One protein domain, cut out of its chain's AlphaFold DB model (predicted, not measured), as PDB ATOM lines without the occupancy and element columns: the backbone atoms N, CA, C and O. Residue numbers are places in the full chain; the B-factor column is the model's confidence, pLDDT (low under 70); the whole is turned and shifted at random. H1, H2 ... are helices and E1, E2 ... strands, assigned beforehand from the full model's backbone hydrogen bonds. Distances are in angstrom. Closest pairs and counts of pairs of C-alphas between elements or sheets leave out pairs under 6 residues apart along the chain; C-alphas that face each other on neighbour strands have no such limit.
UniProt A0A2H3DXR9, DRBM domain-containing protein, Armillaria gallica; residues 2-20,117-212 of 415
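AT A GLANCE: This is residues 2 to 20 and 117 to 212 of the 415 residues of the protein "DRBM domain-containing protein" of Armillaria gallica (UniProt A0A2H3DXR9). A twisted four-stranded sheet, E3, E5, E6 and E4, has helix H1 set off beyond one end of its strands and the unnamed stretches 162 to 176 and 195 to 212 at the other end. A small hairpin, E1 and E2, lies beside edge strand E3, with E2 nearer to it. The printed part has 115 residues with one named helix and six named strands, in the order E1 E2 E3 H1 E4 E5 E6; the class is mixed, helices and strands, with under half of the residues in named elements. The large sheet runs E3 E5 E6 E4 and is mixed; the small one is antiparallel. The whole is only just compact, close to loose, with a radius of gyration of the C-alphas of 16.1 A, and spans 42 by 34 by 32 A.

IN THESE COORDINATES: In the large sheet, E3 is residues 119 to 125 and E5 is residues 177 to 183, each 19.0 A long from first to last C-alpha. E6 is residues 190 to 194, 12.8 A, and E4 is residues 158 to 161; C-alpha 194 stands at (11.273, -27.563, 14.583). H1, residues 134 to 151, is 25.8 A long and begins with C-alpha 134 at (24.334, -2.598, 5.925). E1, residues 5 to 9, begins with C-alpha 5 at (27.454, -23.904, 0.160), and E2 is residues 15 to 19.

HOW THE PARTS SIT: E3 and E5 are parallel at 21 degrees, with N 180 and O 121 2.7 A apart. E5 and E6 form an antiparallel hairpin at 155 degrees, with N 179 and O 192 2.8 A apart. E6 and E4 are parallel at 18 degrees, with N 160 and O 191 2.8 A apart. These N and O pairs are within hydrogen-bond range. The sheet is only just strongly twisted, its C-alphas lying up to 4.3 A off the best plane. E2 and E3 have 10 pairs of C-alphas within 8 A, the closest being those of Ile 16 and Val 123, 6.5 A apart. E1 and E2 form an antiparallel hairpin at 154 degrees, with N 6 and O 18 within hydrogen-bond range at 2.8 A; E1 and E3 are apart. H1 is not on the large sheet, with 3 pairs of C-alphas within 10 A, and every O i to N i+4 pair in it is within hydrogen-bond range.

THE WHOLE: The two C-alphas farthest apart, those of His 150 and Ala 211, are 45.4 A apart. Residues 149 to 155, of which 149 to 151 belong to H1, stand free. Residues 21 to 116 are not printed, and C-alphas 20 and 117 are 13.8 A apart across the cut. The link from E4 to E5, 15 residues, is long. The mean pLDDT of the printed part is 77.6; it is under 70 in residues 2 to 20, 128 to 131, 153 to 156 and 163 to 168.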
ATOM      1  N   ILE A   2      35.989 -22.887   3.703       39.88
ATOM      2  CA  ILE A   2      34.804 -23.747   3.667       39.88
ATOM      3  C   ILE A   2      34.384 -23.812   2.200       39.88
ATOM      4  O   ILE A   2      33.994 -22.799   1.624       39.88
ATOM      5  N   TYR A   3      34.571 -24.970   1.577       45.34
ATOM      6  CA  TYR A   3      34.172 -25.210   0.197       45.34
ATOM      7  C   TYR A   3      32.816 -25.918   0.211       45.34
ATOM      8  O   TYR A   3      32.696 -26.968   0.831       45.34
ATOM      9  N   ASN A   4      31.847 -25.339  -0.503       55.25
ATOM     10  CA  ASN A   4      30.509 -25.858  -0.826       55.25
ATOM     11  C   ASN A   4      29.381 -25.416   0.122       55.25
ATOM     12  O   ASN A   4      28.969 -26.122   1.038       55.25
ATOM     13  N   PHE A   5      28.834 -24.238  -0.175       52.44
ATOM     14  CA  PHE A   5      27.454 -23.904   0.160       52.44
ATOM     15  C   PHE A   5      26.624 -23.892  -1.127       52.44
ATOM     16  O   PHE A   5      27.116 -23.501  -2.188       52.44
ATOM     17  N   HIS A   6      25.365 -24.303  -1.023       55.88
ATOM     18  CA  HIS A   6      24.379 -24.210  -2.094       55.88
ATOM     19  C   HIS A   6      23.418 -23.080  -1.761       55.88
ATOM     20  O   HIS A   6      22.870 -23.036  -0.660       55.88
ATOM     21  N   ILE A   7      23.217 -22.167  -2.708       56.16
ATOM     22  CA  ILE A   7      22.165 -21.157  -2.612       56.16
ATOM     23  C   ILE A   7      21.025 -21.612  -3.510       56.16
ATOM     24  O   ILE A   7      21.213 -21.766  -4.717       56.16
ATOM     25  N   PHE A   8      19.846 -21.802  -2.937       67.00
ATOM     26  CA  PHE A   8      18.622 -22.040  -3.693       67.00
ATOM     27  C   PHE A   8      17.505 -21.137  -3.188       67.00
ATOM     28  O   PHE A   8      17.570 -20.587  -2.091       67.00
ATOM     29  N   TRP A   9      16.490 -20.955  -4.022       57.75
ATOM     30  CA  TRP A   9      15.289 -20.213  -3.667       57.75
ATOM     31  C   TRP A   9      14.202 -21.211  -3.291       57.75
ATOM     32  O   TRP A   9      14.003 -22.194  -4.006       57.75
ATOM     33  N   ASP A  10      13.523 -20.993  -2.170       64.00
ATOM     34  CA  ASP A  10      12.359 -21.804  -1.820       64.00
ATOM     35  C   ASP A  10      11.090 -21.338  -2.548       64.00
ATOM     36  O   ASP A  10      11.073 -20.331  -3.260       64.00
ATOM     37  N   THR A  11       9.992 -22.063  -2.338       50.47
ATOM     38  CA  THR A  11       8.672 -21.750  -2.910       50.47
ATOM     39  C   THR A  11       8.107 -20.400  -2.459       50.47
ATOM     40  O   THR A  11       7.198 -19.876  -3.097       50.47
ATOM     41  N   ASN A  12       8.666 -19.798  -1.406       51.44
ATOM     42  CA  ASN A  12       8.297 -18.481  -0.893       51.44
ATOM     43  C   ASN A  12       9.254 -17.374  -1.369       51.44
ATOM     44  O   ASN A  12       9.238 -16.270  -0.820       51.44
ATOM     45  N   ASN A  13      10.097 -17.657  -2.368       49.06
ATOM     46  CA  ASN A  13      11.096 -16.738  -2.908       49.06
ATOM     47  C   ASN A  13      12.107 -16.250  -1.851       49.06
ATOM     48  O   ASN A  13      12.603 -15.122  -1.909       49.06
ATOM     49  N   ARG A  14      12.414 -17.096  -0.861       58.28
ATOM     50  CA  ARG A  14      13.461 -16.855   0.137       58.28
ATOM     51  C   ARG A  14      14.756 -17.500  -0.336       58.28
ATOM     52  O   ARG A  14      14.749 -18.656  -0.751       58.28
ATOM     53  N   ALA A  15      15.866 -16.772  -0.239       51.34
ATOM     54  CA  ALA A  15      17.187 -17.349  -0.459       51.34
ATOM     55  C   ALA A  15      17.551 -18.242   0.735       51.34
ATOM     56  O   ALA A  15      17.644 -17.762   1.868       51.34
ATOM     57  N   ILE A  16      17.752 -19.530   0.476       55.06
ATOM     58  CA  ILE A  16      18.234 -20.518   1.436       55.06
ATOM     59  C   ILE A  16      19.691 -20.816   1.109       55.06
ATOM     60  O   ILE A  16      20.026 -21.176  -0.019       55.06
ATOM     61  N   VAL A  17      20.553 -20.669   2.115       60.97
ATOM     62  CA  VAL A  17      21.953 -21.089   2.045       60.97
ATOM     63  C   VAL A  17      22.070 -22.403   2.808       60.97
ATOM     64  O   VAL A  17      22.033 -22.415   4.038       60.97
ATOM     65  N   ALA A  18      22.182 -23.514   2.085       51.56
ATOM     66  CA  ALA A  18      22.467 -24.813   2.677       51.56
ATOM     67  C   ALA A  18      23.973 -25.064   2.673       51.56
ATOM     68  O   ALA A  18      24.653 -24.855   1.667       51.56
ATOM     69  N   MET A  19      24.492 -25.525   3.802       56.22
ATOM     70  CA  MET A  19      25.874 -25.977   3.918       56.22
ATOM     71  C   MET A  19      25.872 -27.494   3.836       56.22
ATOM     72  O   MET A  19      25.147 -28.154   4.580       56.22
ATOM     73  N   ASP A  20      26.629 -28.035   2.886       49.81
ATOM     74  CA  ASP A  20      26.620 -29.467   2.624       49.81
ATOM     75  C   ASP A  20      27.309 -30.229   3.766       49.81
ATOM     76  O   ASP A  20      28.454 -29.943   4.123       49.81
ATOM     77  N   GLU A 117      22.031 -35.802  14.661       83.69
ATOM     78  CA  GLU A 117      22.394 -34.395  14.784       83.69
ATOM     79  C   GLU A 117      21.309 -33.538  14.111       83.69
ATOM     80  O   GLU A 117      20.865 -33.874  13.009       83.69
ATOM     81  N   PRO A 118      20.827 -32.460  14.755       86.25
ATOM     82  CA  PRO A 118      19.818 -31.606  14.148       86.25
ATOM     83  C   PRO A 118      20.331 -30.967  12.852       86.25
ATOM     84  O   PRO A 118      21.439 -30.437  12.810       86.25
ATOM     85  N   ARG A 119      19.487 -30.927  11.815       87.62
ATOM     86  CA  ARG A 119      19.743 -30.119  10.613       87.62
ATOM     87  C   ARG A 119      19.701 -28.651  11.001       87.62
ATOM     88  O   ARG A 119      18.725 -28.216  11.607       87.62
ATOM     89  N   ARG A 120      20.708 -27.872  10.627       86.19
ATOM     90  CA  ARG A 120      20.762 -26.445  10.950       86.19
ATOM     91  C   ARG A 120      20.641 -25.604   9.693       86.19
ATOM     92  O   ARG A 120      21.287 -25.893   8.692       86.19
ATOM     93  N   GLU A 121      19.814 -24.573   9.750       86.19
ATOM     94  CA  GLU A 121      19.531 -23.688   8.623       86.19
ATOM     95  C   GLU A 121      19.712 -22.233   9.029       86.19
ATOM     96  O   GLU A 121      19.335 -21.837  10.129       86.19
ATOM     97  N   LEU A 122      20.270 -21.425   8.130       86.56
ATOM     98  CA  LEU A 122      20.404 -19.988   8.324       86.56
ATOM     99  C   LEU A 122      19.398 -19.269   7.426       86.56
ATOM    100  O   LEU A 122      19.447 -19.400   6.205       86.56
ATOM    101  N   VAL A 123      18.501 -18.491   8.029       87.06
ATOM    102  CA  VAL A 123      17.437 -17.776   7.314       87.06
ATOM    103  C   VAL A 123      17.550 -16.287   7.589       87.06
ATOM    104  O   VAL A 123      17.415 -15.847   8.726       87.06
ATOM    105  N   TRP A 124      17.740 -15.483   6.545       86.25
ATOM    106  CA  TRP A 124      17.682 -14.026   6.656       86.25
ATOM    107  C   TRP A 124      16.252 -13.526   6.412       86.25
ATOM    108  O   TRP A 124      15.705 -13.694   5.323       86.25
ATOM    109  N   LYS A 125      15.636 -12.886   7.413       85.75
ATOM    110  CA  LYS A 125      14.332 -12.219   7.284       85.75
ATOM    111  C   LYS A 125      14.535 -10.715   7.154       85.75
ATOM    112  O   LYS A 125      14.910 -10.025   8.104       85.75
ATOM    113  N   THR A 126      14.246 -10.197   5.964       77.31
ATOM    114  CA  THR A 126      14.126  -8.757   5.735       77.31
ATOM    115  C   THR A 126      12.895  -8.252   6.475       77.31
ATOM    116  O   THR A 126      11.790  -8.740   6.232       77.31
ATOM    117  N   ALA A 127      13.051  -7.285   7.377       71.38
ATOM    118  CA  ALA A 127      11.875  -6.612   7.904       71.38
ATOM    119  C   ALA A 127      11.274  -5.717   6.829       71.38
ATOM    120  O   ALA A 127      11.975  -4.958   6.156       71.38
ATOM    121  N   TYR A 128       9.961  -5.816   6.680       65.69
ATOM    122  CA  TYR A 128       9.212  -4.912   5.829       65.69
ATOM    123  C   TYR A 128       9.306  -3.491   6.393       65.69
ATOM    124  O   TYR A 128       9.060  -3.268   7.575       65.69
ATOM    125  N   GLY A 129       9.663  -2.532   5.538       63.47
ATOM    126  CA  GLY A 129       9.541  -1.104   5.835       63.47
ATOM    127  C   GLY A 129      10.750  -0.428   6.482       63.47
ATOM    128  O   GLY A 129      10.677   0.773   6.728       63.47
ATOM    129  N   HIS A 130      11.860  -1.122   6.750       62.00
ATOM    130  CA  HIS A 130      13.073  -0.485   7.283       62.00
ATOM    131  C   HIS A 130      14.263  -0.716   6.350       62.00
ATOM    132  O   HIS A 130      14.868  -1.786   6.326       62.00
ATOM    133  N   ALA A 131      14.616   0.321   5.586       58.19
ATOM    134  CA  ALA A 131      15.881   0.378   4.866       58.19
ATOM    135  C   ALA A 131      17.018   0.616   5.873       58.19
ATOM    136  O   ALA A 131      17.516   1.729   6.029       58.19
ATOM    137  N   SER A 132      17.407  -0.427   6.602       72.88
ATOM    138  CA  SER A 132      18.605  -0.371   7.433       72.88
ATOM    139  C   SER A 132      19.840  -0.391   6.544       72.88
ATOM    140  O   SER A 132      19.990  -1.257   5.681       72.88
ATOM    141  N   ASN A 133      20.755   0.549   6.767       83.38
ATOM    142  CA  ASN A 133      22.060   0.525   6.121       83.38
ATOM    143  C   ASN A 133      22.831  -0.724   6.587       83.38
ATOM    144  O   ASN A 133      22.896  -1.004   7.785       83.38
ATOM    145  N   ILE A 134      23.465  -1.439   5.652       81.12
ATOM    146  CA  ILE A 134      24.334  -2.598   5.925       81.12
ATOM    147  C   ILE A 134      25.361  -2.286   7.021       81.12
ATOM    148  O   ILE A 134      25.622  -3.127   7.875       81.12
ATOM    149  N   ARG A 135      25.908  -1.063   7.053       82.56
ATOM    150  CA  ARG A 135      26.851  -0.626   8.095       82.56
ATOM    151  C   ARG A 135      26.235  -0.669   9.496       82.56
ATOM    152  O   ARG A 135      26.917  -1.047  10.445       82.56
ATOM    153  N   ASP A 136      24.972  -0.285   9.637       84.69
ATOM    154  CA  ASP A 136      24.290  -0.288  10.931       84.69
ATOM    155  C   ASP A 136      23.880  -1.699  11.345       84.69
ATOM    156  O   ASP A 136      23.979  -2.035  12.525       84.69
ATOM    157  N   ILE A 137      23.488  -2.539  10.383       83.12
ATOM    158  CA  ILE A 137      23.253  -3.972  10.600       83.12
ATOM    159  C   ILE A 137      24.543  -4.628  11.109       83.12
ATOM    160  O   ILE A 137      24.540  -5.237  12.178       83.12
ATOM    161  N   ALA A 138      25.662  -4.435  10.405       85.19
ATOM    162  CA  ALA A 138      26.964  -4.973  10.792       85.19
ATOM    163  C   ALA A 138      27.355  -4.538  12.211       85.19
ATOM    164  O   ALA A 138      27.650  -5.383  13.050       85.19
ATOM    165  N   ARG A 139      27.231  -3.241  12.533       87.88
ATOM    166  CA  ARG A 139      27.528  -2.714  13.877       87.88
ATOM    167  C   ARG A 139      26.620  -3.294  14.968       87.88
ATOM    168  O   ARG A 139      27.010  -3.377  16.131       87.88
ATOM    169  N   GLN A 140      25.371  -3.635  14.657       86.50
ATOM    170  CA  GLN A 140      24.492  -4.306  15.620       86.50
ATOM    171  C   GLN A 140      24.953  -5.735  15.906       86.50
ATOM    172  O   GLN A 140      24.993  -6.121  17.071       86.50
ATOM    173  N   TYR A 141      25.333  -6.485  14.873       87.12
ATOM    174  CA  TYR A 141      25.857  -7.838  15.042       87.12
ATOM    175  C   TYR A 141      27.225  -7.855  15.722       87.12
ATOM    176  O   TYR A 141      27.428  -8.674  16.607       87.12
ATOM    177  N   GLU A 142      28.122  -6.919  15.407       86.50
ATOM    178  CA  GLU A 142      29.391  -6.754  16.130       86.50
ATOM    179  C   GLU A 142      29.148  -6.546  17.626       86.50
ATOM    180  O   GLU A 142      29.675  -7.294  18.439       86.50
ATOM    181  N   ARG A 143      28.248  -5.623  17.998       86.69
ATOM    182  CA  ARG A 143      27.883  -5.412  19.409       86.69
ATOM    183  C   ARG A 143      27.290  -6.659  20.060       86.69
ATOM    184  O   ARG A 143      27.548  -6.906  21.233       86.69
ATOM    185  N   LEU A 144      26.481  -7.426  19.330       84.25
ATOM    186  CA  LEU A 144      25.918  -8.681  19.830       84.25
ATOM    187  C   LEU A 144      27.016  -9.729  20.080       84.25
ATOM    188  O   LEU A 144      26.989 -10.397  21.110       84.25
ATOM    189  N   LEU A 145      27.987  -9.844  19.169       83.00
ATOM    190  CA  LEU A 145      29.141 -10.737  19.303       83.00
ATOM    191  C   LEU A 145      30.054 -10.301  20.456       83.00
ATOM    192  O   LEU A 145      30.434 -11.130  21.277       83.00
ATOM    193  N   ASP A 146      30.326  -9.003  20.591       84.00
ATOM    194  CA  ASP A 146      31.120  -8.466  21.697       84.00
ATOM    195  C   ASP A 146      30.454  -8.771  23.046       84.00
ATOM    196  O   ASP A 146      31.104  -9.266  23.969       84.00
ATOM    197  N   LEU A 147      29.137  -8.561  23.160       82.81
ATOM    198  CA  LEU A 147      28.372  -8.928  24.357       82.81
ATOM    199  C   LEU A 147      28.498 -10.422  24.689       82.81
ATOM    200  O   LEU A 147      28.490 -10.781  25.871       82.81
ATOM    201  N   HIS A 148      28.643 -11.286  23.680       78.75
ATOM    202  CA  HIS A 148      28.823 -12.725  23.866       78.75
ATOM    203  C   HIS A 148      30.174 -13.055  24.485       78.75
ATOM    204  O   HIS A 148      30.233 -13.754  25.498       78.75
ATOM    205  N   SER A 149      31.248 -12.496  23.923       78.75
ATOM    206  CA  SER A 149      32.616 -12.753  24.379       78.75
ATOM    207  C   SER A 149      32.836 -12.356  25.841       78.75
ATOM    208  O   SER A 149      33.661 -12.959  26.518       78.75
ATOM    209  N   HIS A 150      32.088 -11.366  26.341       79.94
ATOM    210  CA  HIS A 150      32.268 -10.826  27.691       79.94
ATOM    211  C   HIS A 150      31.331 -11.447  28.731       79.94
ATOM    212  O   HIS A 150      31.673 -11.491  29.910       79.94
ATOM    213  N   SER A 151      30.142 -11.905  28.330       70.75
ATOM    214  CA  SER A 151      29.112 -12.283  29.305       70.75
ATOM    215  C   SER A 151      29.309 -13.676  29.899       70.75
ATOM    216  O   SER A 151      28.620 -14.004  30.862       70.75
ATOM    217  N   GLY A 152      30.148 -14.542  29.311       71.31
ATOM    218  CA  GLY A 152      30.273 -15.967  29.682       71.31
ATOM    219  C   GLY A 152      28.963 -16.778  29.582       71.31
ATOM    220  O   GLY A 152      28.956 -17.995  29.757       71.31
ATOM    221  N   SER A 153      27.850 -16.101  29.290       63.12
ATOM    222  CA  SER A 153      26.508 -16.626  29.137       63.12
ATOM    223  C   SER A 153      26.323 -17.067  27.694       63.12
ATOM    224  O   SER A 153      26.368 -16.266  26.757       63.12
ATOM    225  N   ARG A 154      26.121 -18.374  27.538       62.34
ATOM    226  CA  ARG A 154      26.125 -19.093  26.261       62.34
ATOM    227  C   ARG A 154      24.889 -18.840  25.382       62.34
ATOM    228  O   ARG A 154      24.873 -19.260  24.236       62.34
ATOM    229  N   GLN A 155      23.864 -18.120  25.855       61.16
ATOM    230  CA  GLN A 155      22.610 -17.939  25.101       61.16
ATOM    231  C   GLN A 155      22.170 -16.476  25.009       61.16
ATOM    232  O   GLN A 155      21.405 -15.983  25.834       61.16
ATOM    233  N   LEU A 156      22.628 -15.784  23.962       67.06
ATOM    234  CA  LEU A 156      22.118 -14.454  23.596       67.06
ATOM    235  C   LEU A 156      20.922 -14.531  22.650       67.06
ATOM    236  O   LEU A 156      19.981 -13.746  22.772       67.06
ATOM    237  N   LEU A 157      20.950 -15.480  21.713       79.81
ATOM    238  CA  LEU A 157      19.822 -15.693  20.822       79.81
ATOM    239  C   LEU A 157      18.736 -16.456  21.563       79.81
ATOM    240  O   LEU A 157      18.954 -17.543  22.102       79.81
ATOM    241  N   ARG A 158      17.536 -15.883  21.559       81.38
ATOM    242  CA  ARG A 158      16.371 -16.543  22.130       81.38
ATOM    243  C   ARG A 158      16.070 -17.790  21.304       81.38
ATOM    244  O   ARG A 158      15.805 -17.699  20.103       81.38
ATOM    245  N   ARG A 159      16.127 -18.950  21.959       85.06
ATOM    246  CA  ARG A 159      15.733 -20.230  21.376       85.06
ATOM    247  C   ARG A 159      14.246 -20.451  21.633       85.06
ATOM    248  O   ARG A 159      13.800 -20.484  22.776       85.06
ATOM    249  N   TYR A 160      13.489 -20.602  20.559       84.50
ATOM    250  CA  TYR A 160      12.065 -20.891  20.562       84.50
ATOM    251  C   TYR A 160      11.848 -22.291  20.018       84.50
ATOM    252  O   TYR A 160      12.474 -22.687  19.038       84.50
ATOM    253  N   ARG A 161      10.933 -23.032  20.633       82.62
ATOM    254  CA  ARG A 161      10.356 -24.204  19.986       82.62
ATOM    255  C   ARG A 161       9.202 -23.715  19.130       82.62
ATOM    256  O   ARG A 161       8.383 -22.930  19.611       82.62
ATOM    257  N   ASP A 162       9.180 -24.125  17.872       78.69
ATOM    258  CA  ASP A 162       8.051 -23.804  17.017       78.69
ATOM    259  C   ASP A 162       6.842 -24.612  17.487       78.69
ATOM    260  O   ASP A 162       6.779 -25.826  17.307       78.69
ATOM    261  N   PHE A 163       5.927 -23.932  18.176       67.62
ATOM    262  CA  PHE A 163       4.628 -24.472  18.564       67.62
ATOM    263  C   PHE A 163       3.532 -24.026  17.599       67.62
ATOM    264  O   PHE A 163       2.352 -24.136  17.945       67.62
ATOM    265  N   SER A 164       3.881 -23.474  16.426       65.00
ATOM    266  CA  SER A 164       2.875 -23.295  15.385       65.00
ATOM    267  C   SER A 164       2.165 -24.634  15.204       65.00
ATOM    268  O   SER A 164       2.799 -25.691  15.160       65.00
ATOM    269  N   THR A 165       0.830 -24.592  15.272       58.62
ATOM    270  CA  THR A 165      -0.013 -25.790  15.235       58.62
ATOM    271  C   THR A 165       0.486 -26.672  14.103       58.62
ATOM    272  O   THR A 165       0.572 -26.148  12.989       58.62
ATOM    273  N   PRO A 166       0.866 -27.937  14.371       60.16
ATOM    274  CA  PRO A 166       1.558 -28.759  13.396       60.16
ATOM    275  C   PRO A 166       0.715 -28.797  12.128       60.16
ATOM    276  O   PRO A 166      -0.354 -29.402  12.097       60.16
ATOM    277  N   GLN A 167       1.180 -28.086  11.100       64.75
ATOM    278  CA  GLN A 167       0.496 -28.035   9.809       64.75
ATOM    279  C   GLN A 167       0.563 -29.401   9.115       64.75
ATOM    280  O   GLN A 167      -0.157 -29.649   8.155       64.75
ATOM    281  N   THR A 168       1.413 -30.297   9.620       69.75
ATOM    282  CA  THR A 168       1.740 -31.584   9.029       69.75
ATOM    283  C   THR A 168       1.557 -32.694  10.071       69.75
ATOM    284  O   THR A 168       1.930 -32.561  11.239       69.75
ATOM    285  N   TYR A 169       0.981 -33.825   9.655       78.12
ATOM    286  CA  TYR A 169       0.926 -35.036  10.491       78.12
ATOM    287  C   TYR A 169       2.229 -35.817  10.506       78.12
ATOM    288  O   TYR A 169       2.377 -36.755  11.290       78.12
ATOM    289  N   HIS A 170       3.157 -35.448   9.633       84.62
ATOM    290  CA  HIS A 170       4.414 -36.134   9.480       84.62
ATOM    291  C   HIS A 170       5.310 -35.859  10.692       84.62
ATOM    292  O   HIS A 170       5.815 -34.750  10.866       84.62
ATOM    293  N   ARG A 171       5.513 -36.869  11.546       88.56
ATOM    294  CA  ARG A 171       6.372 -36.775  12.737       88.56
ATOM    295  C   ARG A 171       7.314 -37.963  12.812       88.56
ATOM    296  O   ARG A 171       7.050 -38.928  13.527       88.56
ATOM    297  N   CYS A 172       8.417 -37.883  12.077       88.00
ATOM    298  CA  CYS A 172       9.479 -38.872  12.190       88.00
ATOM    299  C   CYS A 172      10.205 -38.757  13.530       88.00
ATOM    300  O   CYS A 172      10.609 -37.674  13.961       88.00
ATOM    301  N   LYS A 173      10.429 -39.906  14.167       88.75
ATOM    302  CA  LYS A 173      11.214 -39.993  15.394       88.75
ATOM    303  C   LYS A 173      12.649 -39.527  15.136       88.75
ATOM    304  O   LYS A 173      13.320 -40.028  14.243       88.75
ATOM    305  N   GLY A 174      13.111 -38.572  15.940       89.25
ATOM    306  CA  GLY A 174      14.451 -37.994  15.803       89.25
ATOM    307  C   GLY A 174      14.551 -36.853  14.791       89.25
ATOM    308  O   GLY A 174      15.629 -36.281  14.661       89.25
ATOM    309  N   TYR A 175      13.456 -36.472  14.123       91.31
ATOM    310  CA  TYR A 175      13.453 -35.263  13.310       91.31
ATOM    311  C   TYR A 175      13.733 -34.038  14.189       91.31
ATOM    312  O   TYR A 175      13.030 -33.777  15.168       91.31
ATOM    313  N   SER A 176      14.765 -33.279  13.830       91.06
ATOM    314  CA  SER A 176      15.115 -32.035  14.501       91.06
ATOM    315  C   SER A 176      15.748 -31.082  13.499       91.06
ATOM    316  O   SER A 176      16.780 -31.399  12.907       91.06
ATOM    317  N   ARG A 177      15.147 -29.903  13.337       92.00
ATOM    318  CA  ARG A 177      15.679 -28.814  12.515       92.00
ATOM    319  C   ARG A 177      15.816 -27.549  13.354       92.00
ATOM    320  O   ARG A 177      14.855 -27.130  13.989       92.00
ATOM    321  N   GLU A 178      16.989 -26.934  13.356       91.81
ATOM    322  CA  GLU A 178      17.249 -25.640  13.991       91.81
ATOM    323  C   GLU A 178      17.357 -24.555  12.908       91.81
ATOM    324  O   GLU A 178      18.339 -24.496  12.177       91.81
ATOM    325  N   GLU A 179      16.355 -23.684  12.799       91.38
ATOM    326  CA  GLU A 179      16.373 -22.494  11.944       91.38
ATOM    327  C   GLU A 179      16.936 -21.304  12.737       91.38
ATOM    328  O   GLU A 179      16.298 -20.783  13.653       91.38
ATOM    329  N   VAL A 180      18.122 -20.824  12.379       89.94
ATOM    330  CA  VAL A 180      18.671 -19.556  12.863       89.94
ATOM    331  C   VAL A 180      18.116 -18.437  11.987       89.94
ATOM    332  O   VAL A 180      18.587 -18.189  10.879       89.94
ATOM    333  N   THR A 181      17.090 -17.749  12.482       90.19
ATOM    334  CA  THR A 181      16.542 -16.561  11.829       90.19
ATOM    335  C   THR A 181      17.385 -15.337  12.188       90.19
ATOM    336  O   THR A 181      17.370 -14.880  13.333       90.19
ATOM    337  N   LEU A 182      18.044 -14.750  11.196       89.38
ATOM    338  CA  LEU A 182      18.694 -13.446  11.271       89.38
ATOM    339  C   LEU A 182      17.763 -12.347  10.754       89.38
ATOM    340  O   LEU A 182      16.948 -12.583   9.863       89.38
ATOM    341  N   THR A 183      17.887 -11.138  11.293       88.38
ATOM    342  CA  THR A 183      17.126  -9.977  10.817       88.38
ATOM    343  C   THR A 183      18.010  -8.732  10.776       88.38
ATOM    344  O   THR A 183      19.077  -8.682  11.381       88.38
ATOM    345  N   HIS A 184      17.545  -7.676  10.109       86.25
ATOM    346  CA  HIS A 184      18.186  -6.352  10.143       86.25
ATOM    347  C   HIS A 184      18.438  -5.789  11.565       86.25
ATOM    348  O   HIS A 184      19.332  -4.959  11.742       86.25
ATOM    349  N   ALA A 185      17.667  -6.224  12.565       87.62
ATOM    350  CA  ALA A 185      17.861  -5.908  13.970       87.62
ATOM    351  C   ALA A 185      18.476  -7.131  14.665       87.62
ATOM    352  O   ALA A 185      17.820  -8.161  14.837       87.62
ATOM    353  N   ALA A 186      19.748  -7.036  15.064       86.44
ATOM    354  CA  ALA A 186      20.492  -8.203  15.548       86.44
ATOM    355  C   ALA A 186      19.818  -8.860  16.768       86.44
ATOM    356  O   ALA A 186      19.757 -10.085  16.846       86.44
ATOM    357  N   PHE A 187      19.229  -8.057  17.660       85.31
ATOM    358  CA  PHE A 187      18.514  -8.522  18.856       85.31
ATOM    359  C   PHE A 187      17.157  -9.189  18.576       85.31
ATOM    360  O   PHE A 187      16.653  -9.903  19.441       85.31
ATOM    361  N   ASP A 188      16.594  -8.997  17.382       86.56
ATOM    362  CA  ASP A 188      15.383  -9.696  16.933       86.56
ATOM    363  C   ASP A 188      15.714 -11.038  16.256       86.56
ATOM    364  O   ASP A 188      14.813 -11.800  15.887       86.56
ATOM    365  N   SER A 189      17.006 -11.349  16.096       89.06
ATOM    366  CA  SER A 189      17.452 -12.665  15.642       89.06
ATOM    367  C   SER A 189      17.077 -13.729  16.668       89.06
ATOM    368  O   SER A 189      17.098 -13.505  17.880       89.06
ATOM    369  N   LYS A 190      16.739 -14.920  16.185       90.88
ATOM    370  CA  LYS A 190      16.240 -16.007  17.028       90.88
ATOM    371  C   LYS A 190      16.588 -17.364  16.451       90.88
ATOM    372  O   LYS A 190      16.768 -17.504  15.246       90.88
ATOM    373  N   ILE A 191      16.625 -18.367  17.317       90.00
ATOM    374  CA  ILE A 191      16.767 -19.767  16.920       90.00
ATOM    375  C   ILE A 191      15.397 -20.417  17.070       90.00
ATOM    376  O   ILE A 191      14.803 -20.344  18.143       90.00
ATOM    377  N   VAL A 192      14.885 -21.033  16.013       90.75
ATOM    378  CA  VAL A 192      13.612 -21.751  16.003       90.75
ATOM    379  C   VAL A 192      13.900 -23.237  15.836       90.75
ATOM    380  O   VAL A 192      14.525 -23.652  14.869       90.75
ATOM    381  N   VAL A 193      13.475 -24.048  16.799       90.94
ATOM    382  CA  VAL A 193      13.637 -25.502  16.758       90.94
ATOM    383  C   VAL A 193      12.328 -26.127  16.297       90.94
ATOM    384  O   VAL A 193      11.309 -26.016  16.985       90.94
ATOM    385  N   HIS A 194      12.373 -26.803  15.153       90.62
ATOM    386  CA  HIS A 194      11.273 -27.563  14.583       90.62
ATOM    387  C   HIS A 194      11.466 -29.048  14.885       90.62
ATOM    388  O   HIS A 194      12.501 -29.637  14.569       90.62
ATOM    389  N   THR A 195      10.448 -29.661  15.483       90.25
ATOM    390  CA  THR A 195      10.412 -31.109  15.754       90.25
ATOM    391  C   THR A 195       9.571 -31.883  14.744       90.25
ATOM    392  O   THR A 195       9.392 -33.088  14.882       90.25
ATOM    393  N   THR A 196       9.070 -31.196  13.722       89.75
ATOM    394  CA  THR A 196       8.347 -31.764  12.583       89.75
ATOM    395  C   THR A 196       8.772 -31.029  11.316       89.75
ATOM    396  O   THR A 196       9.053 -29.827  11.394       89.75
ATOM    397  N   PRO A 197       8.830 -31.703  10.158       89.94
ATOM    398  CA  PRO A 197       9.084 -31.023   8.903       89.94
ATOM    399  C   PRO A 197       7.941 -30.072   8.533       89.94
ATOM    400  O   PRO A 197       6.767 -30.306   8.846       89.94
ATOM    401  N   SER A 198       8.312 -28.982   7.871       88.31
ATOM    402  CA  SER A 198       7.399 -28.012   7.280       88.31
ATOM    403  C   SER A 198       6.719 -28.583   6.036       88.31
ATOM    404  O   SER A 198       7.177 -29.553   5.437       88.31
ATOM    405  N   VAL A 199       5.616 -27.962   5.629       84.75
ATOM    406  CA  VAL A 199       5.001 -28.244   4.329       84.75
ATOM    407  C   VAL A 199       6.004 -27.918   3.211       84.75
ATOM    408  O   VAL A 199       6.766 -26.957   3.322       84.75
ATOM    409  N   HIS A 200       6.004 -28.728   2.155       84.94
ATOM    410  CA  HIS A 200       6.933 -28.723   1.017       84.94
ATOM    411  C   HIS A 200       8.397 -29.015   1.372       84.94
ATOM    412  O   HIS A 200       9.299 -28.791   0.567       84.94
ATOM    413  N   GLU A 201       8.661 -29.519   2.577       88.38
ATOM    414  CA  GLU A 201       9.985 -29.996   2.970       88.38
ATOM    415  C   GLU A 201      10.155 -31.482   2.639       88.38
ATOM    416  O   GLU A 201       9.194 -32.244   2.632       88.38
ATOM    417  N   VAL A 202      11.393 -31.923   2.415       88.88
ATOM    418  CA  VAL A 202      11.737 -33.349   2.430       88.88
ATOM    419  C   VAL A 202      12.195 -33.728   3.835       88.88
ATOM    420  O   VAL A 202      13.180 -33.184   4.343       88.88
ATOM    421  N   CYS A 203      11.495 -34.662   4.474       89.38
ATOM    422  CA  CYS A 203      11.876 -35.159   5.785       89.38
ATOM    423  C   CYS A 203      13.228 -35.870   5.701       89.38
ATOM    424  O   CYS A 203      13.364 -36.889   5.033       89.38
ATOM    425  N   LEU A 204      14.229 -35.382   6.431       86.69
ATOM    426  CA  LEU A 204      15.574 -35.969   6.406       86.69
ATOM    427  C   LEU A 204      15.669 -37.357   7.050       86.69
ATOM    428  O   LEU A 204      16.681 -38.031   6.889       86.69
ATOM    429  N   ILE A 205      14.647 -37.767   7.803       88.38
ATOM    430  CA  ILE A 205      14.643 -39.065   8.481       88.38
ATOM    431  C   ILE A 205      14.146 -40.168   7.544       88.38
ATOM    432  O   ILE A 205      14.780 -41.213   7.458       88.38
ATOM    433  N   CYS A 206      13.031 -39.954   6.840       87.00
ATOM    434  CA  CYS A 206      12.442 -40.967   5.955       87.00
ATOM    435  C   CYS A 206      12.573 -40.659   4.454       87.00
ATOM    436  O   CYS A 206      12.260 -41.514   3.635       87.00
ATOM    437  N   GLY A 207      13.006 -39.453   4.078       88.31
ATOM    438  CA  GLY A 207      13.124 -39.012   2.685       88.31
ATOM    439  C   GLY A 207      11.806 -38.606   2.015       88.31
ATOM    440  O   GLY A 207      11.811 -38.287   0.829       88.31
ATOM    441  N   GLU A 208      10.678 -38.602   2.731       87.56
ATOM    442  CA  GLU A 208       9.378 -38.244   2.154       87.56
ATOM    443  C   GLU A 208       9.220 -36.730   1.966       87.56
ATOM    444  O   GLU A 208       9.561 -35.942   2.849       87.56
ATOM    445  N   HIS A 209       8.643 -36.325   0.831       87.94
ATOM    446  CA  HIS A 209       8.229 -34.946   0.580       87.94
ATOM    447  C   HIS A 209       6.883 -34.659   1.259       87.94
ATOM    448  O   HIS A 209       5.887 -35.339   1.010       87.94
ATOM    449  N   ILE A 210       6.838 -33.626   2.094       86.56
ATOM    450  CA  ILE A 210       5.659 -33.263   2.873       86.56
ATOM    451  C   ILE A 210       4.738 -32.393   2.025       86.56
ATOM    452  O   ILE A 210       4.933 -31.191   1.915       86.56
ATOM    453  N   ALA A 211       3.726 -32.989   1.406       82.50
ATOM    454  CA  ALA A 211       2.777 -32.245   0.584       82.50
ATOM    455  C   ALA A 211       1.774 -31.422   1.427       82.50
ATOM    456  O   ALA A 211       1.434 -31.798   2.551       82.50
ATOM    457  N   GLU A 212       1.276 -30.315   0.864       76.69
ATOM    458  CA  GLU A 212       0.262 -29.420   1.470       76.69
ATOM    459  C   GLU A 212      -1.158 -30.008   1.463       76.69
ATOM    460  O   GLU A 212      -2.118 -29.394   1.921       76.69
TER     461      GLU A 212